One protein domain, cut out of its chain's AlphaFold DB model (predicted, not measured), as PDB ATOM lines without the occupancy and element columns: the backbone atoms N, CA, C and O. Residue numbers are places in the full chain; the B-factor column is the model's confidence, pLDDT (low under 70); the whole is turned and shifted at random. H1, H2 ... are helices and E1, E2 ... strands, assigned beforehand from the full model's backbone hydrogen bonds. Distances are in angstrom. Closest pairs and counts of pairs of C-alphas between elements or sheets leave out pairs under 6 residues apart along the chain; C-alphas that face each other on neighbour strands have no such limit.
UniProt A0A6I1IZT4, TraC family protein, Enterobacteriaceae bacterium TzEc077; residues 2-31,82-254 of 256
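This is residues 2 to 31 and 82 to 254 of the 256 residues of the protein "TraC family protein" of Enterobacteriaceae bacterium TzEc077 (UniProt A0A6I1IZT4). What does one see first in these coordinates? A narrow ribbon of three antiparallel strands, E3, E1 and E9, runs through the model, and at one end of it H1 and H2 lie side by side, running opposite ways, with H2 grazing the ribbon by its residues 109 to 117. Towards the other end two small groups stand well away from each other: the helical hairpin H3 and H4 with the small sheet E4 E5 E6 near the end of H3, and the little strand hairpin E7 and E8 with H5. What is the make-up? The printed part has 203 residues, with five named helices and nine named strands in the order H1 E1 E2 E3 H2 H3 H4 E4 E5 E6 E7 E8 H5 E9; the class is mixed, helices and strands, though under half of the residues are in named elements. How large and how dense is it? It is only just compact, close to loose, with a radius of gyration of the C-alphas of 19.9 A and spans of 59 by 51 by 38 A, and the loop residues 170 to 176 stick out.

Where do the elements up to the second helix lie? H1 is residues 2 to 9, from C-alpha 2 at (316.280, 309.903, 272.056). E1 is residues 21 to 29, 24.4 A long, E2 is residues 82 to 84, and E3 is residues 88 to 96, 25.3 A long. H2, the longest helix, is residues 109 to 126, 25.8 A from C-alpha 109 at (315.948, 280.471, 274.168). What follows it? H3 is residues 136 to 147, 16.2 A long, and H4 is residues 156 to 163. E4 is residues 192 to 194, E5 residues 199 to 202, E6 residues 205 to 207, E7 residues 228 to 230 and E8 residues 234 to 236. H5 is residues 238 to 241, and E9 is residues 247 to 253, 19.4 A long, ending with C-alpha 253 at (305.756, 294.707, 271.973).

How does the first helix stand? H1 touches H2 at a shallow tilt of 5 degrees, opposite ways, the closest C-alphas being those of Ala 7 and Ala 123, 5.0 A apart; H2 does this with residues 120 to 124 alone. Which strands make the largest sheet? E1 is the inner strand, antiparallel to E3, with N 23 and O 94 2.8 A apart, and to E9, with N 24 and O 250 2.8 A apart. E2 pairs with no named strand. How do the later parts stand? H3 and H4, a helical hairpin, only just touch, with 3 pairs of C-alphas within 8 A, the closest those of Arg 145 and Tyr 160, 6.9 A; the tilt of 37 degrees, opposite ways, is only just steep. E4, E5 and E6 form a meander, each strand the antiparallel neighbour of the one before, with N 201 and O 192 2.8 A apart and N 207 and O 200 2.8 A apart. E7 and E8 are an antiparallel hairpin, with N 230 and O 234 2.8 A apart, and H5 only grazes the sheet E3 E1 E9 with residues 239 to 240. What do the helices' backbones show? In H1, H2, H3 and H4 every O i to N i+4 pair is within hydrogen-bond range; H5 is too short for such a pair.

How far does it reach? The two C-alphas farthest apart, those of Gly 174 and Glu 232, are 64.7 A apart. Where is the printed part cut, and which links are long? Residues 32 to 81 are not printed, and C-alphas 31 and 82 are 19.2 A apart across the cut. The long links are H1 to E1, E3 to H2, H4 to E4 and E6 to E7; residues 170 to 176 and 213 to 221 stand free. Where is confidence low? The mean pLDDT of the printed part is 86.2, and residues 165 to 180 are under 70.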
ATOM      1  N   ASP A   2     316.052 310.584 273.332       79.44
ATOM      2  CA  ASP A   2     316.280 309.903 272.056       79.44
ATOM      3  C   ASP A   2     317.306 308.763 272.205       79.44
ATOM      4  O   ASP A   2     316.977 307.626 271.933       79.44
ATOM      5  N   THR A   3     318.419 308.972 272.915       84.06
ATOM      6  CA  THR A   3     319.389 307.891 273.209       84.06
ATOM      7  C   THR A   3     318.820 306.687 273.978       84.06
ATOM      8  O   THR A   3     319.326 305.582 273.842       84.06
ATOM      9  N   VAL A   4     317.805 306.879 274.831       84.56
ATOM     10  CA  VAL A   4     317.154 305.772 275.566       84.56
ATOM     11  C   VAL A   4     316.128 305.071 274.679       84.56
ATOM     12  O   VAL A   4     315.953 303.862 274.791       84.56
ATOM     13  N   GLU A   5     315.450 305.828 273.820       85.38
ATOM     14  CA  GLU A   5     314.544 305.294 272.807       85.38
ATOM     15  C   GLU A   5     315.315 304.443 271.796       85.38
ATOM     16  O   GLU A   5     314.995 303.265 271.654       85.38
ATOM     17  N   ASP A   6     316.392 304.985 271.227       86.81
ATOM     18  CA  ASP A   6     317.320 304.289 270.330       86.81
ATOM     19  C   ASP A   6     317.885 303.037 271.016       86.81
ATOM     20  O   ASP A   6     317.855 301.940 270.467       86.81
ATOM     21  N   ALA A   7     318.306 303.160 272.284       88.56
ATOM     22  CA  ALA A   7     318.799 302.023 273.057       88.56
ATOM     23  C   ALA A   7     317.765 300.899 273.189       88.56
ATOM     24  O   ALA A   7     318.154 299.735 273.232       88.56
ATOM     25  N   LEU A   8     316.470 301.210 273.287       87.81
ATOM     26  CA  LEU A   8     315.423 300.191 273.314       87.81
ATOM     27  C   LEU A   8     315.140 299.653 271.910       87.81
ATOM     28  O   LEU A   8     315.074 298.438 271.770       87.81
ATOM     29  N   GLN A   9     315.015 300.504 270.894       87.06
ATOM     30  CA  GLN A   9     314.736 300.085 269.514       87.06
ATOM     31  C   GLN A   9     315.833 299.157 268.969       87.06
ATOM     32  O   GLN A   9     315.534 298.063 268.502       87.06
ATOM     33  N   ASP A  10     317.104 299.508 269.159       88.50
ATOM     34  CA  ASP A  10     318.242 298.758 268.609       88.50
ATOM     35  C   ASP A  10     318.572 297.474 269.394       88.50
ATOM     36  O   ASP A  10     319.378 296.637 268.966       88.50
ATOM     37  N   SER A  11     317.990 297.304 270.586       91.62
ATOM     38  CA  SER A  11     318.341 296.203 271.487       91.62
ATOM     39  C   SER A  11     317.506 294.943 271.317       91.62
ATOM     40  O   SER A  11     317.881 293.903 271.872       91.62
ATOM     41  N   PHE A  12     316.412 294.976 270.563       92.62
ATOM     42  CA  PHE A  12     315.541 293.821 270.354       92.62
ATOM     43  C   PHE A  12     315.391 293.564 268.864       92.62
ATOM     44  O   PHE A  12     314.976 294.446 268.129       92.62
ATOM     45  N   ASP A  13     315.706 292.345 268.422       89.56
ATOM     46  CA  ASP A  13     315.484 292.009 267.017       89.56
ATOM     47  C   ASP A  13     313.975 291.868 266.771       89.56
ATOM     48  O   ASP A  13     313.246 291.314 267.602       89.56
ATOM     49  N   GLU A  14     313.510 292.356 265.629       89.44
ATOM     50  CA  GLU A  14     312.110 292.284 265.230       89.44
ATOM     51  C   GLU A  14     311.793 290.906 264.638       89.44
ATOM     52  O   GLU A  14     312.546 290.357 263.832       89.44
ATOM     53  N   TYR A  15     310.665 290.326 265.052       85.94
ATOM     54  CA  TYR A  15     310.194 289.037 264.548       85.94
ATOM     55  C   TYR A  15     308.715 289.133 264.171       85.94
ATOM     56  O   TYR A  15     307.895 289.545 264.992       85.94
ATOM     57  N   ASP A  16     308.357 288.641 262.980       82.88
ATOM     58  CA  ASP A  16     306.961 288.555 262.511       82.88
ATOM     59  C   ASP A  16     306.081 287.689 263.427       82.88
ATOM     60  O   ASP A  16     304.871 287.883 263.548       82.88
ATOM     61  N   THR A  17     306.689 286.687 264.069       85.06
ATOM     62  CA  THR A  17     306.010 285.780 264.995       85.06
ATOM     63  C   THR A  17     306.790 285.662 266.291       85.06
ATOM     64  O   THR A  17     308.022 285.645 266.298       85.06
ATOM     65  N   HIS A  18     306.061 285.515 267.400       87.94
ATOM     66  CA  HIS A  18     306.648 285.414 268.738       87.94
ATOM     67  C   HIS A  18     307.532 286.637 269.063       87.94
ATOM     68  O   HIS A  18     308.730 286.466 269.287       87.94
ATOM     69  N   PRO A  19     306.979 287.864 269.060       92.44
ATOM     70  CA  PRO A  19     307.761 289.073 269.295       92.44
ATOM     71  C   PRO A  19     308.367 289.101 270.701       92.44
ATOM     72  O   PRO A  19     307.877 288.440 271.627       92.44
ATOM     73  N   TRP A  20     309.413 289.907 270.874       94.69
ATOM     74  CA  TRP A  20     309.862 290.288 272.209       94.69
ATOM     75  C   TRP A  20     308.802 291.149 272.885       94.69
ATOM     76  O   TRP A  20     308.239 292.066 272.286       94.69
ATOM     77  N   VAL A  21     308.554 290.859 274.158       95.12
ATOM     78  CA  VAL A  21     307.708 291.676 275.017       95.12
ATOM     79  C   VAL A  21     308.567 292.216 276.148       95.12
ATOM     80  O   VAL A  21     309.228 291.465 276.872       95.12
ATOM     81  N   VAL A  22     308.551 293.536 276.292       95.81
ATOM     82  CA  VAL A  22     309.276 294.264 277.329       95.81
ATOM     83  C   VAL A  22     308.254 294.962 278.206       95.81
ATOM     84  O   VAL A  22     307.481 295.793 277.738       95.81
ATOM     85  N   GLN A  23     308.231 294.619 279.486       95.44
ATOM     86  CA  GLN A  23     307.326 295.217 280.456       95.44
ATOM     87  C   GLN A  23     308.108 296.033 281.472       95.44
ATOM     88  O   GLN A  23     309.057 295.545 282.081       95.44
ATOM     89  N   PHE A  24     307.686 297.273 281.674       95.25
ATOM     90  CA  PHE A  24     308.185 298.140 282.723       95.25
ATOM     91  C   PHE A  24     307.188 298.176 283.868       95.25
ATOM     92  O   PHE A  24     306.003 298.433 283.662       95.25
ATOM     93  N   PHE A  25     307.701 297.963 285.072       95.62
ATOM     94  CA  PHE A  25     306.979 298.049 286.329       95.62
ATOM     95  C   PHE A  25     307.626 299.148 287.163       95.62
ATOM     96  O   PHE A  25     308.762 298.988 287.613       95.62
ATOM     97  N   CYS A  26     306.941 300.275 287.330       94.75
ATOM     98  CA  CYS A  26     307.404 301.380 288.159       94.75
ATOM     99  C   CYS A  26     306.585 301.422 289.448       94.75
ATOM    100  O   CYS A  26     305.356 301.474 289.400       94.75
ATOM    101  N   GLN A  27     307.269 301.384 290.587       93.25
ATOM    102  CA  GLN A  27     306.658 301.359 291.912       93.25
ATOM    103  C   GLN A  27     307.470 302.215 292.878       93.25
ATOM    104  O   GLN A  27     308.704 302.190 292.838       93.25
ATOM    105  N   ASP A  28     306.782 302.926 293.766       89.56
ATOM    106  CA  ASP A  28     307.413 303.542 294.927       89.56
ATOM    107  C   ASP A  28     307.453 302.519 296.060       89.56
ATOM    108  O   ASP A  28     306.426 301.992 296.488       89.56
ATOM    109  N   GLU A  29     308.664 302.192 296.501       86.69
ATOM    110  CA  GLU A  29     308.908 301.156 297.495       86.69
ATOM    111  C   GLU A  29     309.437 301.737 298.793       86.69
ATOM    112  O   GLU A  29     310.313 302.603 298.803       86.69
ATOM    113  N   ASN A  30     308.963 301.161 299.894       80.69
ATOM    114  CA  ASN A  30     309.408 301.490 301.247       80.69
ATOM    115  C   ASN A  30     310.399 300.446 301.777       80.69
ATOM    116  O   ASN A  30     310.727 300.432 302.962       80.69
ATOM    117  N   ASP A  31     310.840 299.529 300.912       80.62
ATOM    118  CA  ASP A  31     311.783 298.491 301.290       80.62
ATOM    119  C   ASP A  31     313.188 299.078 301.443       80.62
ATOM    120  O   ASP A  31     313.883 299.389 300.469       80.62
ATOM    121  N   GLN A  82     302.731 316.683 299.812       85.69
ATOM    122  CA  GLN A  82     302.546 315.249 300.065       85.69
ATOM    123  C   GLN A  82     303.068 314.840 301.454       85.69
ATOM    124  O   GLN A  82     303.867 315.564 302.060       85.69
ATOM    125  N   PRO A  83     302.631 313.686 301.997       87.12
ATOM    126  CA  PRO A  83     303.277 313.077 303.153       87.12
ATOM    127  C   PRO A  83     304.755 312.803 302.855       87.12
ATOM    128  O   PRO A  83     305.094 312.081 301.919       87.12
ATOM    129  N   TRP A  84     305.642 313.374 303.660       88.69
ATOM    130  CA  TRP A  84     307.071 313.134 303.571       88.69
ATOM    131  C   TRP A  84     307.405 311.765 304.159       88.69
ATOM    132  O   TRP A  84     307.111 311.480 305.322       88.69
ATOM    133  N   ARG A  85     308.050 310.922 303.353       87.50
ATOM    134  CA  ARG A  85     308.525 309.580 303.717       87.50
ATOM    135  C   ARG A  85     309.747 309.221 302.883       87.50
ATOM    136  O   ARG A  85     309.907 309.685 301.759       87.50
ATOM    137  N   GLY A  86     310.600 308.366 303.436       86.38
ATOM    138  CA  GLY A  86     311.695 307.744 302.708       86.38
ATOM    139  C   GLY A  86     311.160 306.629 301.822       86.38
ATOM    140  O   GLY A  86     310.852 305.547 302.315       86.38
ATOM    141  N   GLN A  87     311.059 306.892 300.524       86.56
ATOM    142  CA  GLN A  87     310.677 305.899 299.522       86.56
ATOM    143  C   GLN A  87     311.691 305.896 298.389       86.56
ATOM    144  O   GLN A  87     312.347 306.902 298.112       86.56
ATOM    145  N   GLN A  88     311.804 304.761 297.712       86.81
ATOM    146  CA  GLN A  88     312.605 304.637 296.511       86.81
ATOM    147  C   GLN A  88     311.717 304.263 295.334       86.81
ATOM    148  O   GLN A  88     311.141 303.176 295.293       86.81
ATOM    149  N   ARG A  89     311.681 305.138 294.329       89.75
ATOM    150  CA  ARG A  89     311.087 304.811 293.038       89.75
ATOM    151  C   ARG A  89     311.957 303.785 292.326       89.75
ATOM    152  O   ARG A  89     313.105 304.070 291.971       89.75
ATOM    153  N   ARG A  90     311.422 302.588 292.106       91.06
ATOM    154  CA  ARG A  90     312.090 301.518 291.360       91.06
ATOM    155  C   ARG A  90     311.355 301.241 290.066       91.06
ATOM    156  O   ARG A  90     310.153 301.008 290.060       91.06
ATOM    157  N   THR A  91     312.112 301.213 288.974       94.12
ATOM    158  CA  THR A  91     311.626 300.738 287.678       94.12
ATOM    159  C   THR A  91     312.279 299.399 287.378       94.12
ATOM    160  O   THR A  91     313.504 299.308 287.307       94.12
ATOM    161  N   ARG A  92     311.468 298.356 287.214       95.06
ATOM    162  CA  ARG A  92     311.905 297.024 286.790       95.06
ATOM    163  C   ARG A  92     311.531 296.814 285.336       95.06
ATOM    164  O   ARG A  92     310.406 297.106 284.949       95.06
ATOM    165  N   MET A  93     312.469 296.291 284.560       96.06
ATOM    166  CA  MET A  93     312.259 295.897 283.172       96.06
ATOM    167  C   MET A  93     312.262 294.371 283.098       96.06
ATOM    168  O   MET A  93     313.260 293.734 283.436       96.06
ATOM    169  N   VAL A  94     311.143 293.793 282.677       96.12
ATOM    170  CA  VAL A  94     310.970 292.356 282.468       96.12
ATOM    171  C   VAL A  94     310.921 292.105 280.971       96.12
ATOM    172  O   VAL A  94     310.026 292.586 280.282       96.12
ATOM    173  N   VAL A  95     311.897 291.355 280.473       95.38
ATOM    174  CA  VAL A  95     311.990 290.960 279.068       95.38
ATOM    175  C   VAL A  95     311.584 289.500 278.970       95.38
ATOM    176  O   VAL A  95     312.156 288.650 279.657       95.38
ATOM    177  N   TYR A  96     310.623 289.190 278.108       93.81
ATOM    178  CA  TYR A  96     310.280 287.809 277.803       93.81
ATOM    179  C   TYR A  96     309.895 287.638 276.333       93.81
ATOM    180  O   TYR A  96     309.457 288.565 275.657       93.81
ATOM    181  N   ARG A  97     310.051 286.410 275.840       91.75
ATOM    182  CA  ARG A  97     309.600 285.983 274.514       91.75
ATOM    183  C   ARG A  97     309.008 284.595 274.656       91.75
ATOM    184  O   ARG A  97     309.663 283.681 275.156       91.75
ATOM    185  N   ARG A  98     307.747 284.434 274.259       90.19
ATOM    186  CA  ARG A  98     307.072 283.136 274.291       90.19
ATOM    187  C   ARG A  98     307.286 282.442 272.959       90.19
ATOM    188  O   ARG A  98     306.737 282.877 271.957       90.19
ATOM    189  N   ILE A  99     308.036 281.350 272.974       88.38
ATOM    190  CA  ILE A  99     308.403 280.592 271.779       88.38
ATOM    191  C   ILE A  99     307.617 279.272 271.761       88.38
ATOM    192  O   ILE A  99     307.443 278.630 272.799       88.38
ATOM    193  N   GLY A 100     307.095 278.879 270.596       82.56
ATOM    194  CA  GLY A 100     306.417 277.592 270.420       82.56
ATOM    195  C   GLY A 100     307.375 276.396 270.504       82.56
ATOM    196  O   GLY A 100     308.572 276.525 270.262       82.56
ATOM    197  N   LYS A 101     306.843 275.197 270.789       76.50
ATOM    198  CA  LYS A 101     307.638 273.951 270.884       76.50
ATOM    199  C   LYS A 101     308.406 273.595 269.601       76.50
ATOM    200  O   LYS A 101     309.403 272.893 269.680       76.50
ATOM    201  N   ASN A 102     307.945 274.092 268.453       73.19
ATOM    202  CA  ASN A 102     308.526 273.832 267.135       73.19
ATOM    203  C   ASN A 102     309.340 275.028 266.612       73.19
ATOM    204  O   ASN A 102     309.419 275.222 265.403       73.19
ATOM    205  N   SER A 103     309.876 275.883 267.490       74.81
ATOM    206  CA  SER A 103     310.757 276.948 267.011       74.81
ATOM    207  C   SER A 103     312.038 276.370 266.425       74.81
ATOM    208  O   SER A 103     312.638 275.449 266.980       74.81
ATOM    209  N   HIS A 104     312.439 276.948 265.300       74.69
ATOM    210  CA  HIS A 104     313.671 276.639 264.591       74.69
ATOM    211  C   HIS A 104     314.759 277.691 264.850       74.69
ATOM    212  O   HIS A 104     315.701 277.795 264.065       74.69
ATOM    213  N   ASP A 105     314.638 278.476 265.930       80.38
ATOM    214  CA  ASP A 105     315.680 279.423 266.329       80.38
ATOM    215  C   ASP A 105     317.019 278.674 266.528       80.38
ATOM    216  O   ASP A 105     317.071 277.674 267.251       80.38
ATOM    217  N   PRO A 106     318.120 279.138 265.911       80.06
ATOM    218  CA  PRO A 106     319.410 278.443 265.948       80.06
ATOM    219  C   PRO A 106     320.089 278.499 267.324       80.06
ATOM    220  O   PRO A 106     321.006 277.724 267.596       80.06
ATOM    221  N   MET A 107     319.655 279.413 268.195       86.25
ATOM    222  CA  MET A 107     320.197 279.607 269.534       86.25
ATOM    223  C   MET A 107     319.188 279.154 270.601       86.25
ATOM    224  O   MET A 107     317.998 279.458 270.485       86.25
ATOM    225  N   PRO A 108     319.636 278.492 271.690       90.00
ATOM    226  CA  PRO A 108     318.758 278.157 272.804       90.00
ATOM    227  C   PRO A 108     318.038 279.397 273.374       90.00
ATOM    228  O   PRO A 108     318.688 280.428 273.576       90.00
ATOM    229  N   PRO A 109     316.740 279.313 273.735       90.06
ATOM    230  CA  PRO A 109     315.948 280.471 274.168       90.06
ATOM    231  C   PRO A 109     316.558 281.280 275.319       90.06
ATOM    232  O   PRO A 109     316.493 282.506 275.328       90.06
ATOM    233  N   VAL A 110     317.179 280.598 276.287       90.62
ATOM    234  CA  VAL A 110     317.821 281.247 277.442       90.62
ATOM    235  C   VAL A 110     319.077 282.015 277.027       90.62
ATOM    236  O   VAL A 110     319.302 283.119 277.516       90.62
ATOM    237  N   ALA A 111     319.880 281.462 276.113       92.25
ATOM    238  CA  ALA A 111     321.064 282.141 275.592       92.25
ATOM    239  C   ALA A 111     320.663 283.395 274.802       92.25
ATOM    240  O   ALA A 111     321.230 284.463 275.015       92.25
ATOM    241  N   MET A 112     319.600 283.290 274.001       92.31
ATOM    242  CA  MET A 112     319.031 284.422 273.275       92.31
ATOM    243  C   MET A 112     318.532 285.530 274.206       92.31
ATOM    244  O   MET A 112     318.877 286.693 274.019       92.31
ATOM    245  N   LEU A 113     317.770 285.172 275.243       93.50
ATOM    246  CA  LEU A 113     317.318 286.126 276.257       93.50
ATOM    247  C   LEU A 113     318.503 286.805 276.956       93.50
ATOM    248  O   LEU A 113     318.460 288.009 277.194       93.50
ATOM    249  N   ASN A 114     319.558 286.057 277.288       94.31
ATOM    250  CA  ASN A 114     320.750 286.624 277.917       94.31
ATOM    251  C   ASN A 114     321.458 287.627 277.009       94.31
ATOM    252  O   ASN A 114     321.749 288.725 277.473       94.31
ATOM    253  N   GLN A 115     321.659 287.288 275.737       94.31
ATOM    254  CA  GLN A 115     322.293 288.176 274.765       94.31
ATOM    255  C   GLN A 115     321.505 289.482 274.589       94.31
ATOM    256  O   GLN A 115     322.084 290.567 274.625       94.31
ATOM    257  N   VAL A 116     320.179 289.396 274.457       94.19
ATOM    258  CA  VAL A 116     319.301 290.574 274.357       94.19
ATOM    259  C   VAL A 116     319.364 291.421 275.631       94.19
ATOM    260  O   VAL A 116     319.512 292.639 275.559       94.19
ATOM    261  N   CYS A 117     319.320 290.785 276.806       94.94
ATOM    262  CA  CYS A 117     319.452 291.469 278.092       94.94
ATOM    263  C   CYS A 117     320.820 292.157 278.261       94.94
ATOM    264  O   CYS A 117     320.887 293.250 278.816       94.94
ATOM    265  N   GLU A 118     321.913 291.551 277.803       95.19
ATOM    266  CA  GLU A 118     323.248 292.163 277.840       95.19
ATOM    267  C   GLU A 118     323.339 293.366 276.899       95.19
ATOM    268  O   GLU A 118     323.833 294.421 277.304       95.19
ATOM    269  N   ARG A 119     322.789 293.241 275.684       95.06
ATOM    270  CA  ARG A 119     322.721 294.328 274.700       95.06
ATOM    271  C   ARG A 119     321.948 295.528 275.247       95.06
ATOM    272  O   ARG A 119     322.499 296.625 275.276       95.06
ATOM    273  N   VAL A 120     320.736 295.317 275.770       94.50
ATOM    274  CA  VAL A 120     319.914 296.414 276.316       94.50
ATOM    275  C   VAL A 120     320.543 297.050 277.555       94.50
ATOM    276  O   VAL A 120     320.508 298.269 277.699       94.50
ATOM    277  N   VAL A 121     321.183 296.267 278.431       94.69
ATOM    278  CA  VAL A 121     321.906 296.807 279.595       94.69
ATOM    279  C   VAL A 121     323.092 297.664 279.153       94.69
ATOM    280  O   VAL A 121     323.300 298.740 279.712       94.69
ATOM    281  N   GLY A 122     323.851 297.220 278.147       93.94
ATOM    282  CA  GLY A 122     324.959 297.988 277.579       93.94
ATOM    283  C   GLY A 122     324.494 299.290 276.926       93.94
ATOM    284  O   GLY A 122     325.051 300.350 277.214       93.94
ATOM    285  N   ALA A 123     323.438 299.227 276.112       93.75
ATOM    286  CA  ALA A 123     322.869 300.385 275.424       93.75
ATOM    287  C   ALA A 123     322.309 301.423 276.413       93.75
ATOM    288  O   ALA A 123     322.649 302.605 276.342       93.75
ATOM    289  N   LEU A 124     321.534 300.978 277.409       93.69
ATOM    290  CA  LEU A 124     321.033 301.839 278.484       93.69
ATOM    291  C   LEU A 124     322.178 302.430 279.319       93.69
ATOM    292  O   LEU A 124     322.135 303.613 279.663       93.69
ATOM    293  N   GLY A 125     323.233 301.653 279.580       93.44
ATOM    294  CA  GLY A 125     324.452 302.134 280.230       93.44
ATOM    295  C   GLY A 125     325.135 303.260 279.448       93.44
ATOM    296  O   GLY A 125     325.522 304.266 280.044       93.44
ATOM    297  N   GLY A 126     325.213 303.138 278.118       90.19
ATOM    298  CA  GLY A 126     325.699 304.195 277.221       90.19
ATOM    299  C   GLY A 126     324.851 305.471 277.270       90.19
ATOM    300  O   GLY A 126     325.389 306.571 277.170       90.19
ATOM    301  N   ALA A 127     323.546 305.340 277.522       89.44
ATOM    302  CA  ALA A 127     322.623 306.456 277.738       89.44
ATOM    303  C   ALA A 127     322.663 307.039 279.172       89.44
ATOM    304  O   ALA A 127     321.876 307.929 279.500       89.44
ATOM    305  N   GLY A 128     323.549 306.539 280.043       90.50
ATOM    306  CA  GLY A 128     323.676 306.970 281.440       90.50
ATOM    307  C   GLY A 128     322.674 306.325 282.404       90.50
ATOM    308  O   GLY A 128     322.613 306.706 283.574       90.50
ATOM    309  N   VAL A 129     321.898 305.336 281.953       91.31
ATOM    310  CA  VAL A 129     320.941 304.601 282.785       91.31
ATOM    311  C   VAL A 129     321.637 303.399 283.415       91.31
ATOM    312  O   VAL A 129     322.093 302.480 282.740       91.31
ATOM    313  N   ARG A 130     321.704 303.378 284.748       91.81
ATOM    314  CA  ARG A 130     322.273 302.245 285.480       91.81
ATOM    315  C   ARG A 130     321.247 301.122 285.591       91.81
ATOM    316  O   ARG A 130     320.288 301.231 286.350       91.81
ATOM    317  N   CYS A 131     321.500 300.020 284.901       93.12
ATOM    318  CA  CYS A 131     320.722 298.795 285.038       93.12
ATOM    319  C   CYS A 131     321.447 297.793 285.941       93.12
ATOM    320  O   CYS A 131     322.672 297.686 285.935       93.12
ATOM    321  N   THR A 132     320.692 297.034 286.729       90.44
ATOM    322  CA  THR A 132     321.228 295.936 287.539       90.44
ATOM    323  C   THR A 132     320.340 294.723 287.339       90.44
ATOM    324  O   THR A 132     319.127 294.803 287.520       90.44
ATOM    325  N   ARG A 133     320.940 293.605 286.928       89.94
ATOM    326  CA  ARG A 133     320.201 292.367 286.695       89.94
ATOM    327  C   ARG A 133     319.774 291.769 288.031       89.94
ATOM    328  O   ARG A 133     320.620 291.491 288.876       89.94
ATOM    329  N   MET A 134     318.468 291.577 288.202       88.50
ATOM    330  CA  MET A 134     317.922 290.962 289.408       88.50
ATOM    331  C   MET A 134     318.153 289.450 289.399       88.50
ATOM    332  O   MET A 134     318.006 288.794 288.365       88.50
ATOM    333  N   ASN A 135     318.498 288.898 290.558       84.69
ATOM    334  CA  ASN A 135     318.563 287.454 290.770       84.69
ATOM    335  C   ASN A 135     317.195 286.892 291.218       84.69
ATOM    336  O   ASN A 135     316.244 287.636 291.466       84.69
ATOM    337  N   GLY A 136     317.091 285.564 291.334       81.81
ATOM    338  CA  GLY A 136     315.838 284.900 291.714       81.81
ATOM    339  C   GLY A 136     315.298 285.316 293.087       81.81
ATOM    340  O   GLY A 136     314.089 285.467 293.227       81.81
ATOM    341  N   LEU A 137     316.180 285.562 294.062       81.06
ATOM    342  CA  LEU A 137     315.841 286.055 295.405       81.06
ATOM    343  C   LEU A 137     315.163 287.432 295.331       81.06
ATOM    344  O   LEU A 137     314.107 287.646 295.913       81.06
ATOM    345  N   GLN A 138     315.741 288.356 294.564       85.44
ATOM    346  CA  GLN A 138     315.222 289.716 294.413       85.44
ATOM    347  C   GLN A 138     313.885 289.745 293.664       85.44
ATOM    348  O   GLN A 138     313.005 290.535 294.006       85.44
ATOM    349  N   VAL A 139     313.722 288.902 292.637       88.56
ATOM    350  CA  VAL A 139     312.445 288.780 291.913       88.56
ATOM    351  C   VAL A 139     311.384 288.142 292.809       88.56
ATOM    352  O   VAL A 139     310.259 288.634 292.851       88.56
ATOM    353  N   HIS A 140     311.747 287.094 293.557       89.25
ATOM    354  CA  HIS A 140     310.857 286.450 294.525       89.25
ATOM    355  C   HIS A 140     310.397 287.438 295.594       89.25
ATOM    356  O   HIS A 140     309.198 287.615 295.755       89.25
ATOM    357  N   GLY A 141     311.319 288.159 296.237       88.31
ATOM    358  CA  GLY A 141     310.986 289.143 297.269       88.31
ATOM    359  C   GLY A 141     310.069 290.259 296.761       88.31
ATOM    360  O   GLY A 141     309.138 290.652 297.458       88.31
ATOM    361  N   TRP A 142     310.267 290.739 295.529       90.12
ATOM    362  CA  TRP A 142     309.365 291.724 294.920       90.12
ATOM    363  C   TRP A 142     307.944 291.173 294.728       90.12
ATOM    364  O   TRP A 142     306.978 291.796 295.168       90.12
ATOM    365  N   LEU A 143     307.808 289.994 294.114       92.06
ATOM    366  CA  LEU A 143     306.500 289.387 293.855       92.06
ATOM    367  C   LEU A 143     305.811 288.905 295.139       92.06
ATOM    368  O   LEU A 143     304.595 289.015 295.254       92.06
ATOM    369  N   LEU A 144     306.574 288.431 296.127       92.00
ATOM    370  CA  LEU A 144     306.068 288.025 297.435       92.00
ATOM    371  C   LEU A 144     305.351 289.194 298.122       92.00
ATOM    372  O   LEU A 144     304.241 289.023 298.621       92.00
ATOM    373  N   ARG A 145     305.957 290.388 298.102       90.94
ATOM    374  CA  ARG A 145     305.356 291.611 298.658       90.94
ATOM    375  C   ARG A 145     304.130 292.069 297.863       90.94
ATOM    376  O   ARG A 145     303.183 292.576 298.455       90.94
ATOM    377  N   LEU A 146     304.141 291.883 296.542       91.38
ATOM    378  CA  LEU A 146     303.016 292.237 295.671       91.38
ATOM    379  C   LEU A 146     301.789 291.345 295.917       91.38
ATOM    380  O   LEU A 146     300.669 291.847 295.938       91.38
ATOM    381  N   PHE A 147     301.991 290.039 296.102       92.81
ATOM    382  CA  PHE A 147     300.894 289.078 296.249       92.81
ATOM    383  C   PHE A 147     300.414 288.873 297.687       92.81
ATOM    384  O   PHE A 147     299.306 288.377 297.877       92.81
ATOM    385  N   ASN A 148     301.199 289.288 298.689       93.62
ATOM    386  CA  ASN A 148     300.844 289.163 300.108       93.62
ATOM    387  C   ASN A 148     300.928 290.528 300.823       93.62
ATOM    388  O   ASN A 148     301.763 290.711 301.715       93.62
ATOM    389  N   PRO A 149     300.119 291.525 300.414       92.31
ATOM    390  CA  PRO A 149     300.248 292.895 300.905       92.31
ATOM    391  C   PRO A 149     299.855 293.067 302.383       92.31
ATOM    392  O   PRO A 149     300.296 294.035 303.018       92.31
ATOM    393  N   ARG A 150     299.023 292.175 302.942       92.81
ATOM    394  CA  ARG A 150     298.481 292.291 304.309       92.81
ATOM    395  C   ARG A 150     298.106 290.922 304.912       92.81
ATOM    396  O   ARG A 150     296.934 290.696 305.229       92.81
ATOM    397  N   PRO A 151     299.067 290.005 305.099       93.00
ATOM    398  CA  PRO A 151     298.781 288.675 305.630       93.00
ATOM    399  C   PRO A 151     298.112 288.771 307.008       93.00
ATOM    400  O   PRO A 151     298.588 289.478 307.892       93.00
ATOM    401  N   ALA A 152     296.996 288.064 307.205       92.81
ATOM    402  CA  ALA A 152     296.215 288.148 308.447       92.81
ATOM    403  C   ALA A 152     296.750 287.253 309.583       92.81
ATOM    404  O   ALA A 152     296.398 287.444 310.744       92.81
ATOM    405  N   TRP A 153     297.561 286.247 309.249       92.25
ATOM    406  CA  TRP A 153     298.016 285.196 310.168       92.25
ATOM    407  C   TRP A 153     299.452 285.402 310.675       92.25
ATOM    408  O   TRP A 153     299.909 284.664 311.548       92.25
ATOM    409  N   VAL A 154     300.172 286.391 310.144       93.69
ATOM    410  CA  VAL A 154     301.545 286.731 310.531       93.69
ATOM    411  C   VAL A 154     301.813 288.201 310.243       93.69
ATOM    412  O   VAL A 154     301.279 288.760 309.290       93.69
ATOM    413  N   GLU A 155     302.694 288.816 311.030       90.50
ATOM    414  CA  GLU A 155     303.198 290.150 310.719       90.50
ATOM    415  C   GLU A 155     303.880 290.178 309.348       90.50
ATOM    416  O   GLU A 155     304.731 289.340 309.030       90.50
ATOM    417  N   ARG A 156     303.541 291.186 308.546       89.00
ATOM    418  CA  ARG A 156     303.985 291.320 307.154       89.00
ATOM    419  C   ARG A 156     305.510 291.266 307.005       89.00
ATOM    420  O   ARG A 156     306.031 290.522 306.179       89.00
ATOM    421  N   ASP A 157     306.236 291.995 307.848       83.62
ATOM    422  CA  ASP A 157     307.705 292.038 307.800       83.62
ATOM    423  C   ASP A 157     308.349 290.718 308.258       83.62
ATOM    424  O   ASP A 157     309.479 290.395 307.882       83.62
ATOM    425  N   THR A 158     307.637 289.927 309.065       87.50
ATOM    426  CA  THR A 158     308.059 288.571 309.432       87.50
ATOM    427  C   THR A 158     307.885 287.628 308.247       87.50
ATOM    428  O   THR A 158     308.821 286.891 307.934       87.50
ATOM    429  N   LEU A 159     306.749 287.696 307.539       89.56
ATOM    430  CA  LEU A 159     306.540 286.930 306.307       89.56
ATOM    431  C   LEU A 159     307.632 287.245 305.288       89.56
ATOM    432  O   LEU A 159     308.318 286.339 304.829       89.56
ATOM    433  N   TYR A 160     307.845 288.522 304.976       87.31
ATOM    434  CA  TYR A 160     308.816 288.929 303.961       87.31
ATOM    435  C   TYR A 160     310.237 288.476 304.281       87.31
ATOM    436  O   TYR A 160     310.969 288.091 303.380       87.31
ATOM    437  N   ARG A 161     310.626 288.442 305.553       81.50
ATOM    438  CA  ARG A 161     311.960 287.981 305.954       81.50
ATOM    439  C   ARG A 161     312.123 286.465 305.880       81.50
ATOM    440  O   ARG A 161     313.190 285.998 305.509       81.50
ATOM    441  N   LEU A 162     311.096 285.709 306.272       82.75
ATOM    442  CA  LEU A 162     311.182 284.251 306.414       82.75
ATOM    443  C   LEU A 162     310.794 283.490 305.145       82.75
ATOM    444  O   LEU A 162     311.309 282.403 304.907       82.75
ATOM    445  N   ALA A 163     309.874 284.038 304.351       82.00
ATOM    446  CA  ALA A 163     309.390 283.412 303.125       82.00
ATOM    447  C   ALA A 163     310.231 283.765 301.898       82.00
ATOM    448  O   ALA A 163     310.124 283.082 300.881       82.00
ATOM    449  N   THR A 164     311.056 284.815 301.970       70.38
ATOM    450  CA  THR A 164     311.965 285.159 300.879       70.38
ATOM    451  C   THR A 164     312.879 283.967 300.592       70.38
ATOM    452  O   THR A 164     313.559 283.453 301.480       70.38
ATOM    453  N   ARG A 165     312.854 283.497 299.341       66.69
ATOM    454  CA  ARG A 165     313.545 282.278 298.912       66.69
ATOM    455  C   ARG A 165     315.039 282.356 299.223       66.69
ATOM    456  O   ARG A 165     315.736 283.087 298.534       66.69
ATOM    457  N   ALA A 166     315.534 281.547 300.158       57.03
ATOM    458  CA  ALA A 166     316.970 281.417 300.403       57.03
ATOM    459  C   ALA A 166     317.718 281.125 299.089       57.03
ATOM    460  O   ALA A 166     317.253 280.335 298.251       57.03
ATOM    461  N   ALA A 167     318.861 281.776 298.874       53.22
ATOM    462  CA  ALA A 167     319.682 281.479 297.706       53.22
ATOM    463  C   ALA A 167     320.077 279.988 297.755       53.22
ATOM    464  O   ALA A 167     320.326 279.470 298.837       53.22
ATOM    465  N   PRO A 168     320.188 279.262 296.626       49.50
ATOM    466  CA  PRO A 168     320.580 277.845 296.652       49.50
ATOM    467  C   PRO A 168     321.877 277.581 297.441       49.50
ATOM    468  O   PRO A 168     322.033 276.524 298.044       49.50
ATOM    469  N   GLN A 169     322.768 278.578 297.470       49.06
ATOM    470  CA  GLN A 169     324.037 278.611 298.205       49.06
ATOM    471  C   GLN A 169     323.880 278.723 299.734       49.06
ATOM    472  O   GLN A 169     324.832 278.456 300.457       49.06
ATOM    473  N   GLU A 170     322.706 279.119 300.224       52.03
ATOM    474  CA  GLU A 170     322.360 279.217 301.648       52.03
ATOM    475  C   GLU A 170     321.760 277.915 302.191       52.03
ATOM    476  O   GLU A 170     321.501 277.820 303.389       52.03
ATOM    477  N   THR A 171     321.559 276.899 301.342       55.16
ATOM    478  CA  THR A 171     321.178 275.560 301.808       55.16
ATOM    479  C   THR A 171     322.379 274.953 302.540       55.16
ATOM    480  O   THR A 171     323.417 274.749 301.903       55.16
ATOM    481  N   PRO A 172     322.292 274.665 303.854       56.91
ATOM    482  CA  PRO A 172     323.401 274.068 304.586       56.91
ATOM    483  C   PRO A 172     323.822 272.731 303.971       56.91
ATOM    484  O   PRO A 172     322.987 271.975 303.467       56.91
ATOM    485  N   GLU A 173     325.115 272.421 304.039       53.31
ATOM    486  CA  GLU A 173     325.653 271.155 303.544       53.31
ATOM    487  C   GLU A 173     324.933 269.975 304.230       53.31
ATOM    488  O   GLU A 173     324.894 269.878 305.456       53.31
ATOM    489  N   GLY A 174     324.291 269.107 303.437       63.12
ATOM    490  CA  GLY A 174     323.499 267.973 303.933       63.12
ATOM    491  C   GLY A 174     321.994 268.224 304.107       63.12
ATOM    492  O   GLY A 174     321.263 267.272 304.381       63.12
ATOM    493  N   MET A 175     321.496 269.449 303.900       55.97
ATOM    494  CA  MET A 175     320.056 269.709 303.795       55.97
ATOM    495  C   MET A 175     319.583 269.553 302.348       55.97
ATOM    496  O   MET A 175     320.150 270.134 301.425       55.97
ATOM    497  N   MET A 176     318.513 268.778 302.145       51.84
ATOM    498  CA  MET A 176     317.847 268.722 300.847       51.84
ATOM    499  C   MET A 176     317.195 270.088 300.584       51.84
ATOM    500  O   MET A 176     316.415 270.540 301.427       51.84
ATOM    501  N   PRO A 177     317.491 270.755 299.455       57.44
ATOM    502  CA  PRO A 177     316.832 272.006 299.116       57.44
ATOM    503  C   PRO A 177     315.324 271.777 299.076       57.44
ATOM    504  O   PRO A 177     314.856 270.817 298.459       57.44
ATOM    505  N   VAL A 178     314.555 272.656 299.715       57.62
ATOM    506  CA  VAL A 178     313.102 272.649 299.553       57.62
ATOM    507  C   VAL A 178     312.816 273.076 298.113       57.62
ATOM    508  O   VAL A 178     312.866 274.257 297.774       57.62
ATOM    509  N   MET A 179     312.571 272.092 297.247       56.62
ATOM    510  CA  MET A 179     312.206 272.293 295.846       56.62
ATOM    511  C   MET A 179     310.744 272.737 295.775       56.62
ATOM    512  O   MET A 179     309.865 271.957 295.428       56.62
ATOM    513  N   THR A 180     310.481 273.980 296.162       62.97
ATOM    514  CA  THR A 180     309.200 274.636 295.888       62.97
ATOM    515  C   THR A 180     309.231 275.201 294.479       62.97
ATOM    516  O   THR A 180     310.236 275.788 294.056       62.97
ATOM    517  N   ASP A 181     308.143 275.005 293.732       75.88
ATOM    518  CA  ASP A 181     307.974 275.727 292.481       75.88
ATOM    519  C   ASP A 181     307.964 277.237 292.763       75.88
ATOM    520  O   ASP A 181     307.478 277.701 293.799       75.88
ATOM    521  N   PHE A 182     308.537 278.019 291.845       80.06
ATOM    522  CA  PHE A 182     308.664 279.460 292.044       80.06
ATOM    523  C   PHE A 182     307.293 280.111 292.247       80.06
ATOM    524  O   PHE A 182     307.161 280.945 293.139       80.06
ATOM    525  N   ALA A 183     306.276 279.719 291.473       81.00
ATOM    526  CA  ALA A 183     304.946 280.302 291.603       81.00
ATOM    527  C   ALA A 183     304.266 279.866 292.906       81.00
ATOM    528  O   ALA A 183     303.664 280.696 293.580       81.00
ATOM    529  N   GLU A 184     304.413 278.601 293.305       82.69
ATOM    530  CA  GLU A 184     303.859 278.087 294.568       82.69
ATOM    531  C   GLU A 184     304.448 278.794 295.795       82.69
ATOM    532  O   GLU A 184     303.750 279.022 296.777       82.69
ATOM    533  N   SER A 185     305.710 279.223 295.720       85.44
ATOM    534  CA  SER A 185     306.382 279.946 296.805       85.44
ATOM    535  C   SER A 185     305.934 281.407 296.989       85.44
ATOM    536  O   SER A 185     306.469 282.097 297.860       85.44
ATOM    537  N   LEU A 186     305.014 281.915 296.159       88.75
ATOM    538  CA  LEU A 186     304.568 283.313 296.183       88.75
ATOM    539  C   LEU A 186     303.213 283.530 296.861       88.75
ATOM    540  O   LEU A 186     302.918 284.662 297.229       88.75
ATOM    541  N   TRP A 187     302.391 282.492 297.028       87.19
ATOM    542  CA  TRP A 187     301.004 282.635 297.482       87.19
ATOM    543  C   TRP A 187     300.809 282.008 298.860       87.19
ATOM    544  O   TRP A 187     300.715 280.789 298.981       87.19
ATOM    545  N   PHE A 188     300.711 282.837 299.900       90.75
ATOM    546  CA  PHE A 188     300.440 282.364 301.263       90.75
ATOM    547  C   PHE A 188     298.964 282.469 301.645       90.75
ATOM    548  O   PHE A 188     298.476 281.695 302.466       90.75
ATOM    549  N   THR A 189     298.250 283.397 301.013       91.06
ATOM    550  CA  THR A 189     296.793 283.496 301.058       91.06
ATOM    551  C   THR A 189     296.269 283.323 299.631       91.06
ATOM    552  O   THR A 189     296.721 284.042 298.736       91.06
ATOM    553  N   PRO A 190     295.330 282.396 299.370       91.56
ATOM    554  CA  PRO A 190     294.746 282.253 298.042       91.56
ATOM    555  C   PRO A 190     294.034 283.542 297.595       91.56
ATOM    556  O   PRO A 190     293.239 284.086 298.368       91.56
ATOM    557  N   PRO A 191     294.272 284.029 296.364       93.69
ATOM    558  CA  PRO A 191     293.561 285.185 295.840       93.69
ATOM    559  C   PRO A 191     292.100 284.828 295.548       93.69
ATOM    560  O   PRO A 191     291.799 283.719 295.100       93.69
ATOM    561  N   VAL A 192     291.187 285.779 295.748       95.62
ATOM    562  CA  VAL A 192     289.760 285.600 295.429       95.62
ATOM    563  C   VAL A 192     289.377 286.518 294.274       95.62
ATOM    564  O   VAL A 192     289.575 287.729 294.347       95.62
ATOM    565  N   SER A 193     288.833 285.941 293.205       96.38
ATOM    566  CA  SER A 193     288.270 286.703 292.088       96.38
ATOM    567  C   SER A 193     286.872 287.191 292.449       96.38
ATOM    568  O   SER A 193     286.043 286.398 292.894       96.38
ATOM    569  N   ASP A 194     286.608 288.475 292.231       96.75
ATOM    570  CA  ASP A 194     285.298 289.099 292.396       96.75
ATOM    571  C   ASP A 194     284.900 289.797 291.083       96.75
ATOM    572  O   ASP A 194     285.193 290.981 290.876       96.75
ATOM    573  N   PRO A 195     284.270 289.053 290.152       95.12
ATOM    574  CA  PRO A 195     283.878 289.586 288.851       95.12
ATOM    575  C   PRO A 195     282.778 290.647 288.924       95.12
ATOM    576  O   PRO A 195     282.700 291.476 288.022       95.12
ATOM    577  N   GLU A 196     281.935 290.629 289.962       95.69
ATOM    578  CA  GLU A 196     280.841 291.598 290.121       95.69
ATOM    579  C   GLU A 196     281.390 293.003 290.375       95.69
ATOM    580  O   GLU A 196     280.895 293.974 289.804       95.69
ATOM    581  N   ASN A 197     282.463 293.101 291.166       93.44
ATOM    582  CA  ASN A 197     283.155 294.360 291.441       93.44
ATOM    583  C   ASN A 197     284.368 294.606 290.523       93.44
ATOM    584  O   ASN A 197     284.959 295.685 290.566       93.44
ATOM    585  N   GLY A 198     284.748 293.631 289.690       93.88
ATOM    586  CA  GLY A 198     285.881 293.733 288.764       93.88
ATOM    587  C   GLY A 198     287.247 293.769 289.455       93.88
ATOM    588  O   GLY A 198     288.180 294.386 288.938       93.88
ATOM    589  N   VAL A 199     287.373 293.133 290.624       96.38
ATOM    590  CA  VAL A 199     288.588 293.168 291.452       96.38
ATOM    591  C   VAL A 199     289.114 291.774 291.775       96.38
ATOM    592  O   VAL A 199     288.395 290.774 291.749       96.38
ATOM    593  N   TRP A 200     290.393 291.725 292.130       96.12
ATOM    594  CA  TRP A 200     291.006 290.596 292.815       96.12
ATOM    595  C   TRP A 200     291.260 290.960 294.270       96.12
ATOM    596  O   TRP A 200     291.840 292.002 294.569       96.12
ATOM    597  N   TRP A 201     290.864 290.087 295.184       95.94
ATOM    598  CA  TRP A 201     291.154 290.234 296.600       95.94
ATOM    599  C   TRP A 201     292.463 289.525 296.925       95.94
ATOM    600  O   TRP A 201     292.545 288.297 296.847       95.94
ATOM    601  N   LEU A 202     293.472 290.304 297.313       95.06
ATOM    602  CA  LEU A 202     294.744 289.811 297.843       95.06
ATOM    603  C   LEU A 202     294.805 290.215 299.312       95.06
ATOM    604  O   LEU A 202     294.725 291.404 299.613       95.06
ATOM    605  N   ASP A 203     294.875 289.253 300.235       94.88
ATOM    606  CA  ASP A 203     294.873 289.532 301.682       94.88
ATOM    607  C   ASP A 203     293.704 290.440 302.151       94.88
ATOM    608  O   ASP A 203     293.813 291.316 303.022       94.88
ATOM    609  N   GLY A 204     292.542 290.261 301.515       93.06
ATOM    610  CA  GLY A 204     291.346 291.067 301.765       93.06
ATOM    611  C   GLY A 204     291.482 292.539 301.357       93.06
ATOM    612  O   GLY A 204     290.709 293.369 301.833       93.06
ATOM    613  N   LEU A 205     292.468 292.881 300.525       93.50
ATOM    614  CA  LEU A 205     292.608 294.186 299.883       93.50
ATOM    615  C   LEU A 205     292.188 294.081 298.406       93.50
ATOM    616  O   LEU A 205     292.641 293.164 297.710       93.50
ATOM    617  N   PRO A 206     291.337 294.995 297.910       94.56
ATOM    618  CA  PRO A 206     290.889 294.973 296.526       94.56
ATOM    619  C   PRO A 206     291.993 295.489 295.598       94.56
ATOM    620  O   PRO A 206     292.573 296.548 295.830       94.56
ATOM    621  N   HIS A 207     292.260 294.748 294.529       94.62
ATOM    622  CA  HIS A 207     293.217 295.099 293.485       94.62
ATOM    623  C   HIS A 207     292.500 295.158 292.141       94.62
ATOM    624  O   HIS A 207     291.788 294.227 291.763       94.62
ATOM    625  N   ALA A 208     292.719 296.244 291.405       93.00
ATOM    626  CA  ALA A 208     292.162 296.450 290.076       93.00
ATOM    627  C   ALA A 208     293.249 296.950 289.123       93.00
ATOM    628  O   ALA A 208     294.108 297.747 289.503       93.00
ATOM    629  N   ALA A 209     293.190 296.503 287.870       90.62
ATOM    630  CA  ALA A 209     294.017 297.045 286.803       90.62
ATOM    631  C   ALA A 209     293.259 298.183 286.112       90.62
ATOM    632  O   ALA A 209     292.235 297.953 285.470       90.62
ATOM    633  N   VAL A 210     293.768 299.408 286.232       89.69
ATOM    634  CA  VAL A 210     293.225 300.569 285.520       89.69
ATOM    635  C   VAL A 210     294.034 300.777 284.248       89.69
ATOM    636  O   VAL A 210     295.233 301.053 284.299       89.69
ATOM    637  N   VAL A 211     293.383 300.627 283.098       88.06
ATOM    638  CA  VAL A 211     294.022 300.823 281.794       88.06
ATOM    639  C   VAL A 211     293.921 302.292 281.408       88.06
ATOM    640  O   VAL A 211     292.842 302.880 281.438       88.06
ATOM    641  N   VAL A 212     295.046 302.889 281.020       82.50
ATOM    642  CA  VAL A 212     295.049 304.220 280.411       82.50
ATOM    643  C   VAL A 212     294.573 304.074 278.968       82.50
ATOM    644  O   VAL A 212     295.219 303.397 278.166       82.50
ATOM    645  N   GLU A 213     293.432 304.684 278.639       75.62
ATOM    646  CA  GLU A 213     292.946 304.740 277.258       75.62
ATOM    647  C   GLU A 213     293.953 305.444 276.335       75.62
ATOM    648  O   GLU A 213     294.806 306.218 276.772       75.62
ATOM    649  N   LYS A 214     293.836 305.166 275.031       78.38
ATOM    650  CA  LYS A 214     294.732 305.639 273.967       78.38
ATOM    651  C   LYS A 214     295.215 307.080 274.195       78.38
ATOM    652  O   LYS A 214     294.436 308.033 274.136       78.38
ATOM    653  N   LEU A 215     296.529 307.236 274.362       78.19
ATOM    654  CA  LEU A 215     297.170 308.544 274.454       78.19
ATOM    655  C   LEU A 215     297.001 309.290 273.123       78.19
ATOM    656  O   LEU A 215     297.390 308.795 272.065       78.19
ATOM    657  N   ARG A 216     296.401 310.485 273.169       82.94
ATOM    658  CA  ARG A 216     296.231 311.344 271.980       82.94
ATOM    659  C   ARG A 216     297.524 312.044 271.572       82.94
ATOM    660  O   ARG A 216     297.708 312.362 270.403       82.94
ATOM    661  N   THR A 217     298.398 312.285 272.540       82.44
ATOM    662  CA  THR A 217     299.685 312.949 272.356       82.44
ATOM    663  C   THR A 217     300.724 312.183 273.171       82.44
ATOM    664  O   THR A 217     300.404 311.773 274.292       82.44
ATOM    665  N   PRO A 218     301.940 311.968 272.640       79.62
ATOM    666  CA  PRO A 218     303.018 311.364 273.410       79.62
ATOM    667  C   PRO A 218     303.278 312.161 274.698       79.62
ATOM    668  O   PRO A 218     303.369 313.391 274.635       79.62
ATOM    669  N   PRO A 219     303.384 311.502 275.863       82.44
ATOM    670  CA  PRO A 219     303.663 312.188 277.110       82.44
ATOM    671  C   PRO A 219     305.092 312.729 277.086       82.44
ATOM    672  O   PRO A 219     306.025 312.079 276.611       82.44
ATOM    673  N   GLU A 220     305.286 313.920 277.641       86.12
ATOM    674  CA  GLU A 220     306.625 314.468 277.816       86.12
ATOM    675  C   GLU A 220     307.457 313.626 278.801       86.12
ATOM    676  O   GLU A 220     306.902 313.005 279.721       86.12
ATOM    677  N   PRO A 221     308.799 313.668 278.708       85.25
ATOM    678  CA  PRO A 221     309.664 313.081 279.722       85.25
ATOM    679  C   PRO A 221     309.284 313.546 281.132       85.25
ATOM    680  O   PRO A 221     308.994 314.724 281.362       85.25
ATOM    681  N   GLY A 222     309.251 312.603 282.072       86.75
ATOM    682  CA  GLY A 222     308.929 312.875 283.471       86.75
ATOM    683  C   GLY A 222     307.447 313.114 283.774       86.75
ATOM    684  O   GLY A 222     307.135 313.452 284.906       86.75
ATOM    685  N   THR A 223     306.522 312.926 282.823       88.31
ATOM    686  CA  THR A 223     305.072 313.137 283.051       88.31
ATOM    687  C   THR A 223     304.531 312.411 284.290       88.31
ATOM    688  O   THR A 223     303.754 312.993 285.047       88.31
ATOM    689  N   LEU A 224     304.943 311.155 284.499       89.44
ATOM    690  CA  LEU A 224     304.491 310.335 285.628       89.44
ATOM    691  C   LEU A 224     305.483 310.357 286.796       89.44
ATOM    692  O   LEU A 224     305.094 310.580 287.938       89.44
ATOM    693  N   THR A 225     306.762 310.130 286.497       90.69
ATOM    694  CA  THR A 225     307.795 309.793 287.488       90.69
ATOM    695  C   THR A 225     308.797 310.910 287.758       90.69
ATOM    696  O   THR A 225     309.589 310.786 288.690       90.69
ATOM    697  N   GLY A 226     308.800 311.965 286.941       89.81
ATOM    698  CA  GLY A 226     309.720 313.087 287.078       89.81
ATOM    699  C   GLY A 226     309.135 314.176 287.961       89.81
ATOM    700  O   GLY A 226     307.941 314.465 287.891       89.81
ATOM    701  N   GLU A 227     309.992 314.803 288.757       88.50
ATOM    702  CA  GLU A 227     309.634 315.988 289.526       88.50
ATOM    703  C   GLU A 227     309.354 317.148 288.564       88.50
ATOM    704  O   GLU A 227     310.231 317.597 287.822       88.50
ATOM    705  N   LYS A 228     308.103 317.606 288.538       87.81
ATOM    706  CA  LYS A 228     307.661 318.745 287.728       87.81
ATOM    707  C   LYS A 228     306.923 319.739 288.615       87.81
ATOM    708  O   LYS A 228     306.264 319.352 289.579       87.81
ATOM    709  N   ALA A 229     307.009 321.020 288.265       83.62
ATOM    710  CA  ALA A 229     306.181 322.040 288.894       83.62
ATOM    711  C   ALA A 229     304.696 321.750 288.619       83.62
ATOM    712  O   ALA A 229     304.298 321.521 287.474       83.62
ATOM    713  N   ARG A 230     303.881 321.756 289.672       77.81
ATOM    714  CA  ARG A 230     302.429 321.594 289.622       77.81
ATOM    715  C   ARG A 230     301.780 322.787 290.315       77.81
ATOM    716  O   ARG A 230     301.841 322.936 291.525       77.81
ATOM    717  N   GLY A 231     301.145 323.662 289.543       78.12
ATOM    718  CA  GLY A 231     300.677 324.944 290.078       78.12
ATOM    719  C   GLY A 231     301.838 325.886 290.422       78.12
ATOM    720  O   GLY A 231     302.935 325.747 289.888       78.12
ATOM    721  N   GLU A 232     301.590 326.876 291.281       71.00
ATOM    722  CA  GLU A 232     302.552 327.967 291.519       71.00
ATOM    723  C   GLU A 232     303.688 327.618 292.489       71.00
ATOM    724  O   GLU A 232     304.737 328.256 292.443       71.00
ATOM    725  N   LYS A 233     303.478 326.658 293.399       76.69
ATOM    726  CA  LYS A 233     304.386 326.440 294.539       76.69
ATOM    727  C   LYS A 233     304.822 325.001 294.762       76.69
ATOM    728  O   LYS A 233     305.780 324.814 295.504       76.69
ATOM    729  N   THR A 234     304.154 324.011 294.167       82.69
ATOM    730  CA  THR A 234     304.500 322.615 294.432       82.69
ATOM    731  C   THR A 234     305.310 321.989 293.307       82.69
ATOM    732  O   THR A 234     305.101 322.262 292.126       82.69
ATOM    733  N   VAL A 235     306.265 321.148 293.686       86.81
ATOM    734  CA  VAL A 235     307.096 320.339 292.797       86.81
ATOM    735  C   VAL A 235     307.039 318.911 293.316       86.81
ATOM    736  O   VAL A 235     307.436 318.642 294.446       86.81
ATOM    737  N   ASN A 236     306.501 318.005 292.508       86.81
ATOM    738  CA  ASN A 236     306.422 316.578 292.819       86.81
ATOM    739  C   ASN A 236     306.301 315.756 291.527       86.81
ATOM    740  O   ASN A 236     306.073 316.299 290.436       86.81
ATOM    741  N   ALA A 237     306.460 314.440 291.631       90.12
ATOM    742  CA  ALA A 237     306.071 313.532 290.562       90.12
ATOM    743  C   ALA A 237     304.558 313.282 290.615       90.12
ATOM    744  O   ALA A 237     303.956 313.289 291.686       90.12
ATOM    745  N   LEU A 238     303.917 313.012 289.467       89.50
ATOM    746  CA  LEU A 238     302.485 312.657 289.470       89.50
ATOM    747  C   LEU A 238     302.234 311.433 290.350       89.50
ATOM    748  O   LEU A 238     301.241 311.362 291.065       89.50
ATOM    749  N   MET A 239     303.152 310.477 290.270       90.75
ATOM    750  CA  MET A 239     303.063 309.211 290.972       90.75
ATOM    751  C   MET A 239     303.055 309.376 292.500       90.75
ATOM    752  O   MET A 239     302.408 308.578 293.167       90.75
ATOM    753  N   ASP A 240     303.632 310.459 293.040       87.56
ATOM    754  CA  ASP A 240     303.581 310.765 294.481       87.56
ATOM    755  C   ASP A 240     302.147 311.047 294.960       87.56
ATOM    756  O   ASP A 240     301.847 310.930 296.143       87.56
ATOM    757  N   THR A 241     301.256 311.432 294.040       86.75
ATOM    758  CA  THR A 241     299.841 311.718 294.326       86.75
ATOM    759  C   THR A 241     298.946 310.486 294.213       86.75
ATOM    760  O   THR A 241     297.765 310.546 294.561       86.75
ATOM    761  N   PHE A 242     299.471 309.378 293.685       88.88
ATOM    762  CA  PHE A 242     298.706 308.148 293.547       88.88
ATOM    763  C   PHE A 242     298.571 307.432 294.895       88.88
ATOM    764  O   PHE A 242     299.421 307.591 295.773       88.88
ATOM    765  N   PRO A 243     297.510 306.623 295.075       86.44
ATOM    766  CA  PRO A 243     297.376 305.793 296.260       86.44
ATOM    767  C   PRO A 243     298.612 304.921 296.482       86.44
ATOM    768  O   PRO A 243     299.261 304.462 295.536       86.44
ATOM    769  N   GLU A 244     298.916 304.655 297.746       82.19
ATOM    770  CA  GLU A 244     300.003 303.753 298.097       82.19
ATOM    771  C   GLU A 244     299.802 302.361 297.488       82.19
ATOM    772  O   GLU A 244     298.681 301.870 297.362       82.19
ATOM    773  N   GLY A 245     300.908 301.730 297.092       84.06
ATOM    774  CA  GLY A 245     300.882 300.425 296.438       84.06
ATOM    775  C   GLY A 245     300.571 300.489 294.942       84.06
ATOM    776  O   GLY A 245     300.570 299.447 294.292       84.06
ATOM    777  N   THR A 246     300.369 301.683 294.370       90.88
ATOM    778  CA  THR A 246     300.195 301.837 292.920       90.88
ATOM    779  C   THR A 246     301.427 301.333 292.169       90.88
ATOM    780  O   THR A 246     302.555 301.776 292.400       90.88
ATOM    781  N   LEU A 247     301.185 300.423 291.228       93.56
ATOM    782  CA  LEU A 247     302.171 299.882 290.305       93.56
ATOM    783  C   LEU A 247     301.838 300.371 288.898       93.56
ATOM    784  O   LEU A 247     300.812 300.002 288.327       93.56
ATOM    785  N   LEU A 248     302.707 301.200 288.328       93.88
ATOM    786  CA  LEU A 248     302.587 301.607 286.935       93.88
ATOM    787  C   LEU A 248     303.173 300.512 286.041       93.88
ATOM    788  O   LEU A 248     304.354 300.182 286.154       93.88
ATOM    789  N   CYS A 249     302.363 300.015 285.112       93.94
ATOM    790  CA  CYS A 249     302.761 298.997 284.144       93.94
ATOM    791  C   CYS A 249     302.757 299.579 282.727       93.94
ATOM    792  O   CYS A 249     301.751 300.130 282.283       93.94
ATOM    793  N   MET A 250     303.850 299.406 281.988       91.88
ATOM    794  CA  MET A 250     303.931 299.725 280.560       91.88
ATOM    795  C   MET A 250     304.423 298.498 279.803       91.88
ATOM    796  O   MET A 250     305.448 297.932 280.163       91.88
ATOM    797  N   THR A 251     303.706 298.084 278.761       92.12
ATOM    798  CA  THR A 251     304.106 296.955 277.909       92.12
ATOM    799  C   THR A 251     304.485 297.471 276.530       92.12
ATOM    800  O   THR A 251     303.698 298.170 275.897       92.12
ATOM    801  N   ILE A 252     305.676 297.105 276.074       91.25
ATOM    802  CA  ILE A 252     306.179 297.330 274.722       91.25
ATOM    803  C   ILE A 252     306.246 295.970 274.032       91.25
ATOM    804  O   ILE A 252     306.812 295.019 274.574       91.25
ATOM    805  N   VAL A 253     305.655 295.880 272.844       92.25
ATOM    806  CA  VAL A 253     305.756 294.707 271.973       92.25
ATOM    807  C   VAL A 253     306.610 295.112 270.782       92.25
ATOM    808  O   VAL A 253     306.267 296.065 270.090       92.25
ATOM    809  N   VAL A 254     307.725 294.416 270.580       90.25
ATOM    810  CA  VAL A 254     308.668 294.698 269.491       90.25
ATOM    811  C   VAL A 254     308.136 294.042 268.225       90.25
ATOM    812  O   VAL A 254     308.012 292.818 268.176       90.25
TER     813      VAL A 254